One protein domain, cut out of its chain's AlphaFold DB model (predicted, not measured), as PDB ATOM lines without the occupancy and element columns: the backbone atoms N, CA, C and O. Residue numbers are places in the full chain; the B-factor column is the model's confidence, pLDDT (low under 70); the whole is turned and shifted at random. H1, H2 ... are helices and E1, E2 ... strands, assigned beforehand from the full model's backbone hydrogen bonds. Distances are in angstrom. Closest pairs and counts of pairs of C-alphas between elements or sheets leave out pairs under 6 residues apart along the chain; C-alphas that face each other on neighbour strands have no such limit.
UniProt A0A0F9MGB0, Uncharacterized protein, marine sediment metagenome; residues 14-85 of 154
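This is residues 14 to 85 of the 154 residues of an uncharacterized protein of marine sediment metagenome (UniProt A0A0F9MGB0). One long helix, H1, lies over one face of a strongly twisted antiparallel sheet built round the long strand E4, with E1 along one side of E4 and the short strands E3 and E2 in turn along the other. A long loop, residues 58 to 72, makes the turn from E3 to E4 at one end. The printed part has 72 residues, with elements in the order E1, H1, E2, E3, E4, and its class is mixed, helices and strands. It is only just compact, close to loose, with a radius of gyration of the C-alphas of 13.0 A, and elongated, spanning 41 by 26 by 17 A.

E1, residues 14 to 21, begins at C-alpha 14 (31.447, 105.274, 51.507) and is 22.4 A long. H1, residues 23 to 45, measures 33.1 A. E2 is residues 47 to 49, and E3 is residues 53 to 57. E4, residues 73 to 84, measures 32.7 A and ends at C-alpha 84 (38.540, 105.427, 63.317).

The sheet is branched: E1, E2 and E3 are edge strands, each an antiparallel neighbour of E4. E1 lies on one side of E4, with N 17 and O 77 3.0 A apart, within hydrogen-bond range. On the other side, E3 is beside residues 74 to 78, with N 55 and O 76 at 2.9 A, and E2 is beside residues 79 to 84, with N 48 and O 83 at 2.8 A. E3 and E4 form a hairpin. E2 and E3 are apart. H1 is on the sheet at a height of 6.3 A, over E1 and E4, only just slantwise to the strands at 32 degrees to E1 on the local plane. Its closest C-alphas to E1 are those of Arg 27 and Tyr 21, 5.3 A apart. In H1 every O i to N i+4 pair is within hydrogen-bond range.

The C-alphas farthest apart are those of Pro 70 and Arg 85, 41.1 A. The printed part has no cut. The link from E3 to E4 is long, and the other three are tight. Residues 60 to 63 have pLDDT under 70.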
ATOM      1  N   VAL A  14      32.480 106.315  51.557       93.81
ATOM      2  CA  VAL A  14      31.447 105.274  51.507       93.81
ATOM      3  C   VAL A  14      32.113 103.980  51.083       93.81
ATOM      4  O   VAL A  14      32.736 103.924  50.025       93.81
ATOM      5  N   LEU A  15      31.990 102.959  51.924       93.56
ATOM      6  CA  LEU A  15      32.377 101.602  51.582       93.56
ATOM      7  C   LEU A  15      31.168 100.875  51.017       93.56
ATOM      8  O   LEU A  15      30.078 100.958  51.587       93.56
ATOM      9  N   GLU A  16      31.385 100.153  49.927       93.19
ATOM     10  CA  GLU A  16      30.375  99.319  49.291       93.19
ATOM     11  C   GLU A  16      30.836  97.865  49.242       93.19
ATOM     12  O   GLU A  16      32.017  97.568  49.054       93.19
ATOM     13  N   SER A  17      29.881  96.959  49.406       93.50
ATOM     14  CA  SER A  17      30.044  95.543  49.104       93.50
ATOM     15  C   SER A  17      28.737  95.036  48.505       93.50
ATOM     16  O   SER A  17      27.653  95.524  48.842       93.50
ATOM     17  N   ALA A  18      28.838  94.118  47.553       93.19
ATOM     18  CA  ALA A  18      27.696  93.653  46.785       93.19
ATOM     19  C   ALA A  18      27.806  92.161  46.499       93.19
ATOM     20  O   ALA A  18      28.906  91.638  46.316       93.19
ATOM     21  N   ASP A  19      26.657  91.498  46.450       94.00
ATOM     22  CA  ASP A  19      26.576  90.065  46.211       94.00
ATOM     23  C   ASP A  19      25.308  89.706  45.427       94.00
ATOM     24  O   ASP A  19      24.261  90.354  45.560       94.00
ATOM     25  N   TRP A  20      25.431  88.702  44.561       93.94
ATOM     26  CA  TRP A  20      24.349  88.241  43.695       93.94
ATOM     27  C   TRP A  20      23.462  87.253  44.442       93.94
ATOM     28  O   TRP A  20      23.961  86.356  45.113       93.94
ATOM     29  N   TYR A  21      22.149  87.364  44.261       94.50
ATOM     30  CA  TYR A  21      21.190  86.476  44.908       94.50
ATOM     31  C   TYR A  21      20.001  86.141  44.005       94.50
ATOM     32  O   TYR A  21      19.634  86.912  43.113       94.50
ATOM     33  N   ARG A  22      19.340  85.015  44.285       94.56
ATOM     34  CA  ARG A  22      18.085  84.594  43.655       94.56
ATOM     35  C   ARG A  22      17.023  84.275  44.711       94.56
ATOM     36  O   ARG A  22      17.083  83.280  45.431       94.56
ATOM     37  N   GLY A  23      15.990  85.115  44.759       92.50
ATOM     38  CA  GLY A  23      14.875  84.977  45.702       92.50
ATOM     39  C   GLY A  23      15.220  85.366  47.146       92.50
ATOM     40  O   GLY A  23      16.337  85.768  47.467       92.50
ATOM     41  N   ASP A  24      14.235  85.269  48.039       93.38
ATOM     42  CA  ASP A  24      14.316  85.887  49.373       93.38
ATOM     43  C   ASP A  24      15.315  85.223  50.329       93.38
ATOM     44  O   ASP A  24      15.865  85.893  51.206       93.38
ATOM     45  N   ASN A  25      15.544  83.913  50.196       94.69
ATOM     46  CA  ASN A  25      16.476  83.193  51.065       94.69
ATOM     47  C   ASN A  25      17.921  83.581  50.750       94.69
ATOM     48  O   ASN A  25      18.625  84.044  51.646       94.69
ATOM     49  N   GLU A  26      18.316  83.495  49.478       95.81
ATOM     50  CA  GLU A  26      19.651  83.904  49.037       95.81
ATOM     51  C   GLU A  26      19.876  85.401  49.315       95.81
ATOM     52  O   GLU A  26      20.945  85.786  49.771       95.81
ATOM     53  N   ARG A  27      18.838  86.254  49.200       95.88
ATOM     54  CA  ARG A  27      18.942  87.678  49.577       95.88
ATOM     55  C   ARG A  27      19.393  87.876  51.026       95.88
ATOM     56  O   ARG A  27      20.162  88.788  51.328       95.88
ATOM     57  N   ARG A  28      18.882  87.060  51.955       95.88
ATOM     58  CA  ARG A  28      19.271  87.128  53.375       95.88
ATOM     59  C   ARG A  28      20.706  86.655  53.576       95.88
ATOM     60  O   ARG A  28      21.417  87.256  54.378       95.88
ATOM     61  N   GLU A  29      21.115  85.612  52.864       96.44
ATOM     62  CA  GLU A  29      22.482  85.084  52.903       96.44
ATOM     63  C   GLU A  29      23.484  86.116  52.374       96.44
ATOM     64  O   GLU A  29      24.443  86.443  53.076       96.44
ATOM     65  N   SER A  30      23.196  86.743  51.233       94.75
ATOM     66  CA  SER A  30      23.994  87.842  50.682       94.75
ATOM     67  C   SER A  30      24.072  89.040  51.630       94.75
ATOM     68  O   SER A  30      25.145  89.601  51.841       94.75
ATOM     69  N   ALA A  31      22.972  89.405  52.304       96.31
ATOM     70  CA  ALA A  31      23.000  90.472  53.310       96.31
ATOM     71  C   ALA A  31      23.927  90.142  54.497       96.31
ATOM     72  O   ALA A  31      24.567  91.034  55.060       96.31
ATOM     73  N   ILE A  32      24.008  88.868  54.897       96.88
ATOM     74  CA  ILE A  32      24.942  88.406  55.931       96.88
ATOM     75  C   ILE A  32      26.380  88.460  55.409       96.88
ATOM     76  O   ILE A  32      27.249  88.973  56.115       96.88
ATOM     77  N   ALA A  33      26.631  87.993  54.185       94.88
ATOM     78  CA  ALA A  33      27.955  88.024  53.568       94.88
ATOM     79  C   ALA A  33      28.506  89.457  53.472       94.88
ATOM     80  O   ALA A  33      29.615  89.724  53.934       94.88
ATOM     81  N   ILE A  34      27.688  90.401  52.999       95.75
ATOM     82  CA  ILE A  34      28.027  91.829  52.913       95.75
ATOM     83  C   ILE A  34      28.327  92.419  54.298       95.75
ATOM     84  O   ILE A  34      29.298  93.158  54.472       95.75
ATOM     85  N   ARG A  35      27.537  92.073  55.326       96.19
ATOM     86  CA  ARG A  35      27.814  92.504  56.711       96.19
ATOM     87  C   ARG A  35      29.159  91.991  57.212       96.19
ATOM     88  O   ARG A  35      29.875  92.738  57.873       96.19
ATOM     89  N   ILE A  36      29.481  90.732  56.930       94.44
ATOM     90  CA  ILE A  36      30.754  90.122  57.327       94.44
ATOM     91  C   ILE A  36      31.919  90.829  56.629       94.44
ATOM     92  O   ILE A  36      32.919  91.129  57.278       94.44
ATOM     93  N   ASP A  37      31.787  91.132  55.341       94.50
ATOM     94  CA  ASP A  37      32.819  91.818  54.561       94.50
ATOM     95  C   ASP A  37      33.110  93.234  55.093       94.50
ATOM     96  O   ASP A  37      34.259  93.591  55.382       94.50
ATOM     97  N   LEU A  38      32.057  94.014  55.354       94.00
ATOM     98  CA  LEU A  38      32.184  95.338  55.966       94.00
ATOM     99  C   LEU A  38      32.771  95.263  57.387       94.00
ATOM    100  O   LEU A  38      33.664  96.044  57.715       94.00
ATOM    101  N   ALA A  39      32.359  94.289  58.206       91.94
ATOM    102  CA  ALA A  39      32.904  94.089  59.554       91.94
ATOM    103  C   ALA A  39      34.385  93.660  59.543       91.94
ATOM    104  O   ALA A  39      35.176  94.065  60.402       91.94
ATOM    105  N   ASN A  40      34.794  92.855  58.561       90.00
ATOM    106  CA  ASN A  40      36.198  92.503  58.364       90.00
ATOM    107  C   ASN A  40      37.018  93.738  57.989       90.00
ATOM    108  O   ASN A  40      38.112  93.926  58.524       90.00
ATOM    109  N   THR A  41      36.464  94.611  57.148       89.25
ATOM    110  CA  THR A  41      37.095  95.879  56.769       89.25
ATOM    111  C   THR A  41      37.209  96.829  57.968       89.25
ATOM    112  O   THR A  41      38.281  97.391  58.204       89.25
ATOM    113  N   GLU A  42      36.166  96.938  58.803       89.75
ATOM    114  CA  GLU A  42      36.224  97.657  60.085       89.75
ATOM    115  C   GLU A  42      37.365  97.167  60.968       89.75
ATOM    116  O   GLU A  42      38.157  97.964  61.473       89.75
ATOM    117  N   LYS A  43      37.473  95.848  61.139       86.62
ATOM    118  CA  LYS A  43      38.504  95.239  61.976       86.62
ATOM    119  C   LYS A  43      39.904  95.441  61.401       86.62
ATOM    120  O   LYS A  43      40.824  95.747  62.154       86.62
ATOM    121  N   GLN A  44      40.063  95.269  60.091       86.06
ATOM    122  CA  GLN A  44      41.352  95.372  59.412       86.06
ATOM    123  C   GLN A  44      41.937  96.784  59.501       86.06
ATOM    124  O   GLN A  44      43.138  96.934  59.712       86.06
ATOM    125  N   PHE A  45      41.098  97.811  59.352       85.88
ATOM    126  CA  PHE A  45      41.542  99.206  59.308       85.88
ATOM    127  C   PHE A  45      41.252  99.989  60.594       85.88
ATOM    128  O   PHE A  45      41.553 101.181  60.663       85.88
ATOM    129  N   GLY A  46      40.684  99.340  61.615       88.06
ATOM    130  CA  GLY A  46      40.294  99.995  62.860       88.06
ATOM    131  C   GLY A  46      39.259 101.091  62.622       88.06
ATOM    132  O   GLY A  46      39.411 102.193  63.136       88.06
ATOM    133  N   LEU A  47      38.238 100.818  61.812       91.12
ATOM    134  CA  LEU A  47      37.174 101.768  61.477       91.12
ATOM    135  C   LEU A  47      35.933 101.526  62.336       91.12
ATOM    136  O   LEU A  47      35.757 100.465  62.935       91.12
ATOM    137  N   ILE A  48      35.072 102.534  62.362       90.75
ATOM    138  CA  ILE A  48      33.679 102.447  62.786       90.75
ATOM    139  C   ILE A  48      32.839 102.937  61.606       90.75
ATOM    140  O   ILE A  48      32.990 104.078  61.153       90.75
ATOM    141  N   LEU A  49      31.971 102.072  61.098       93.94
ATOM    142  CA  LEU A  49      31.032 102.362  60.027       93.94
ATOM    143  C   LEU A  49      29.684 102.811  60.595       93.94
ATOM    144  O   LEU A  49      29.266 102.434  61.689       93.94
ATOM    145  N   GLY A  50      29.002 103.655  59.828       93.69
ATOM    146  CA  GLY A  50      27.608 104.000  60.058       93.69
ATOM    147  C   GLY A  50      26.651 102.849  59.713       93.69
ATOM    148  O   GLY A  50      27.081 101.763  59.320       93.69
ATOM    149  N   PRO A  51      25.332 103.080  59.833       96.06
ATOM    150  CA  PRO A  51      24.334 102.082  59.464       96.06
ATOM    151  C   PRO A  51      24.447 101.706  57.982       96.06
ATOM    152  O   PRO A  51      24.657 102.571  57.129       96.06
ATOM    153  N   ILE A  52      24.269 100.415  57.689       96.50
ATOM    154  CA  ILE A  52      24.290  99.909  56.316       96.50
ATOM    155  C   ILE A  52      22.976 100.272  55.626       96.50
ATOM    156  O   ILE A  52      21.897  99.908  56.103       96.50
ATOM    157  N   THR A  53      23.079 100.947  54.487       96.94
ATOM    158  CA  THR A  53      21.968 101.174  53.560       96.94
ATOM    159  C   THR A  53      21.961 100.063  52.519       96.94
ATOM    160  O   THR A  53      23.011  99.699  51.997       96.94
ATOM    161  N   TRP A  54      20.781  99.512  52.236       96.50
ATOM    162  CA  TRP A  54      20.610  98.384  51.322       96.50
ATOM    163  C   TRP A  54      19.912  98.837  50.051       96.50
ATOM    164  O   TRP A  54      18.908  99.548  50.122       96.50
ATOM    165  N   GLN A  55      20.405  98.375  48.910       94.19
ATOM    166  CA  GLN A  55      19.782  98.605  47.618       94.19
ATOM    167  C   GLN A  55      19.756  97.304  46.822       94.19
ATOM    168  O   GLN A  55      20.793  96.689  46.590       94.19
ATOM    169  N   ASP A  56      18.563  96.904  46.391       92.38
ATOM    170  CA  ASP A  56      18.393  95.854  45.395       92.38
ATOM    171  C   ASP A  56      18.493  96.492  44.009       92.38
ATOM    172  O   ASP A  56      17.857  97.517  43.744       92.38
ATOM    173  N   MET A  57      19.304  95.907  43.139       87.50
ATOM    174  CA  MET A  57      19.529  96.421  41.799       87.50
ATOM    175  C   MET A  57      19.292  95.328  40.754       87.50
ATOM    176  O   MET A  57      19.617  94.155  40.963       87.50
ATOM    177  N   ASP A  58      18.710  95.732  39.629       82.06
ATOM    178  CA  ASP A  58      18.419  94.841  38.512       82.06
ATOM    179  C   ASP A  58      19.611  94.766  37.542       82.06
ATOM    180  O   ASP A  58      20.478  95.641  37.515       82.06
ATOM    181  N   ILE A  59      19.651  93.696  36.747       77.50
ATOM    182  CA  ILE A  59      20.713  93.443  35.769       77.50
ATOM    183  C   ILE A  59      20.740  94.564  34.716       77.50
ATOM    184  O   ILE A  59      19.705  94.891  34.136       77.50
ATOM    185  N   GLY A  60      21.931  95.094  34.413       65.88
ATOM    186  CA  GLY A  60      22.145  96.018  33.289       65.88
ATOM    187  C   GLY A  60      22.663  97.412  33.652       65.88
ATOM    188  O   GLY A  60      22.770  98.256  32.765       65.88
ATOM    189  N   ASP A  61      23.002  97.670  34.916       69.00
ATOM    190  CA  ASP A  61      23.783  98.858  35.278       69.00
ATOM    191  C   ASP A  61      25.248  98.655  34.852       69.00
ATOM    192  O   ASP A  61      25.878  97.655  35.199       69.00
ATOM    193  N   GLU A  62      25.798  99.611  34.103       64.69
ATOM    194  CA  GLU A  62      27.157  99.574  33.539       64.69
ATOM    195  C   GLU A  62      28.254  99.449  34.616       64.69
ATOM    196  O   GLU A  62      29.396  99.099  34.320       64.69
ATOM    197  N   ARG A  63      27.920  99.727  35.882       67.38
ATOM    198  CA  ARG A  63      28.841  99.638  37.024       67.38
ATOM    199  C   ARG A  63      28.848  98.273  37.712       67.38
ATOM    200  O   ARG A  63      29.598  98.099  38.673       67.38
ATOM    201  N   MET A  64      28.031  97.320  37.264       72.81
ATOM    202  CA  MET A  64      27.934  96.000  37.888       72.81
ATOM    203  C   MET A  64      28.892  94.979  37.276       72.81
ATOM    204  O   MET A  64      29.159  95.021  36.076       72.81
ATOM    205  N   PRO A  65      29.384  94.017  38.078       73.81
ATOM    206  CA  PRO A  65      29.995  92.813  37.527       73.81
ATOM    207  C   PRO A  65      28.980  92.026  36.684       73.81
ATOM    208  O   PRO A  65      27.775  92.195  36.838       73.81
ATOM    209  N   ASP A  66      29.453  91.133  35.817       82.88
ATOM    210  CA  ASP A  66      28.548  90.280  35.045       82.88
ATOM    211  C   ASP A  66      27.732  89.368  35.987       82.88
ATOM    212  O   ASP A  66      28.309  88.746  36.891       82.88
ATOM    213  N   PRO A  67      26.400  89.274  35.812       85.25
ATOM    214  CA  PRO A  67      25.572  88.405  36.635       85.25
ATOM    215  C   PRO A  67      25.846  86.923  36.327       85.25
ATOM    216  O   PRO A  67      26.108  86.572  35.173       85.25
ATOM    217  N   PRO A  68      25.699  86.014  37.310       87.44
ATOM    218  CA  PRO A  68      25.802  84.572  37.069       87.44
ATOM    219  C   PRO A  68      24.714  84.021  36.133       87.44
ATOM    220  O   PRO A  68      24.912  82.990  35.492       87.44
ATOM    221  N   GLY A  69      23.563  84.693  36.064       86.69
ATOM    222  CA  GLY A  69      22.419  84.304  35.246       86.69
ATOM    223  C   GLY A  69      21.324  85.378  35.235       86.69
ATOM    224  O   GLY A  69      21.359  86.301  36.051       86.69
ATOM    225  N   PRO A  70      20.350  85.285  34.316       85.62
ATOM    226  CA  PRO A  70      19.283  86.277  34.146       85.62
ATOM    227  C   PRO A  70      18.288  86.344  35.316       85.62
ATOM    228  O   PRO A  70      17.535  87.305  35.427       85.62
ATOM    229  N   GLU A  71      18.247  85.323  36.169       88.19
ATOM    230  CA  GLU A  71      17.354  85.241  37.325       88.19
ATOM    231  C   GLU A  71      17.926  85.872  38.605       88.19
ATOM    232  O   GLU A  71      17.242  85.914  39.631       88.19
ATOM    233  N   TYR A  72      19.180  86.329  38.556       90.69
ATOM    234  CA  TYR A  72      19.864  86.927  39.694       90.69
ATOM    235  C   TYR A  72      19.553  88.418  39.814       90.69
ATOM    236  O   TYR A  72      19.326  89.125  38.835       90.69
ATOM    237  N   ARG A  73      19.591  88.907  41.048       90.56
ATOM    238  CA  ARG A  73      19.560  90.332  41.381       90.56
ATOM    239  C   ARG A  73      20.787  90.660  42.215       90.56
ATOM    240  O   ARG A  73      21.324  89.779  42.889       90.56
ATOM    241  N   LEU A  74      21.247  91.903  42.156       92.44
ATOM    242  CA  LEU A  74      22.394  92.340  42.943       92.44
ATOM    243  C   LEU A  74      21.894  93.012  44.216       92.44
ATOM    244  O   LEU A  74      21.127  93.973  44.151       92.44
ATOM    245  N   LEU A  75      22.346  92.536  45.371       94.69
ATOM    246  CA  LEU A  75      22.176  93.255  46.625       94.69
ATOM    247  C   LEU A  75      23.437  94.076  46.872       94.69
ATOM    248  O   LEU A  75      24.521  93.511  46.991       94.69
ATOM    249  N   ARG A  76      23.295  95.395  46.994       94.25
ATOM    250  CA  ARG A  76      24.372  96.304  47.398       94.25
ATOM    251  C   ARG A  76      24.143  96.775  48.829       94.25
ATOM    252  O   ARG A  76      23.042  97.204  49.179       94.25
ATOM    253  N   GLY A  77      25.182  96.695  49.653       95.69
ATOM    254  CA  GLY A  77      25.222  97.294  50.981       95.69
ATOM    255  C   GLY A  77      26.282  98.384  51.040       95.69
ATOM    256  O   GLY A  77      27.439  98.153  50.696       95.69
ATOM    257  N   GLU A  78      25.884  99.560  51.508       95.25
ATOM    258  CA  GLU A  78      26.768 100.712  51.660       95.25
ATOM    259  C   GLU A  78      26.819 101.180  53.104       95.25
ATOM    260  O   GLU A  78      25.784 101.308  53.759       95.25
ATOM    261  N   ALA A  79      28.012 101.518  53.586       96.62
ATOM    262  CA  ALA A  79      28.179 102.146  54.885       96.62
ATOM    263  C   ALA A  79      29.234 103.250  54.834       96.62
ATOM    264  O   ALA A  79      30.319 103.096  54.276       96.62
ATOM    265  N   LYS A  80      28.915 104.389  55.452       96.12
ATOM    266  CA  LYS A  80      29.832 105.527  55.545       96.12
ATOM    267  C   LYS A  80      30.821 105.319  56.687       96.12
ATOM    268  O   LYS A  80      30.410 104.985  57.797       96.12
ATOM    269  N   VAL A  81      32.100 105.592  56.454       94.19
ATOM    270  CA  VAL A  81      33.123 105.613  57.505       94.19
ATOM    271  C   VAL A  81      32.836 106.778  58.449       94.19
ATOM    272  O   VAL A  81      32.979 107.943  58.072       94.19
ATOM    273  N   ALA A  82      32.415 106.471  59.674       92.31
ATOM    274  CA  ALA A  82      32.051 107.471  60.671       92.31
ATOM    275  C   ALA A  82      33.288 108.009  61.398       92.31
ATOM    276  O   ALA A  82      33.460 109.221  61.521       92.31
ATOM    277  N   CYS A  83      34.166 107.117  61.856       88.38
ATOM    278  CA  CYS A  83      35.430 107.467  62.498       88.38
ATOM    279  C   CYS A  83      36.398 106.274  62.505       88.38
ATOM    280  O   CYS A  83      36.034 105.158  62.137       88.38
ATOM    281  N   TYR A  84      37.637 106.508  62.934       86.88
ATOM    282  CA  TYR A  84      38.540 105.427  63.317       86.88
ATOM    283  C   TYR A  84      38.253 105.043  64.766       86.88
ATOM    284  O   TYR A  84      38.100 105.915  65.626       86.88
ATOM    285  N   ARG A  85      38.221 103.742  65.050       79.00
ATOM    286  CA  ARG A  85      38.294 103.248  66.419       79.00
ATOM    287  C   ARG A  85      39.606 103.782  67.003       79.00
ATOM    288  O   ARG A  85      40.658 103.534  66.408       79.00
TER     289      ARG A  85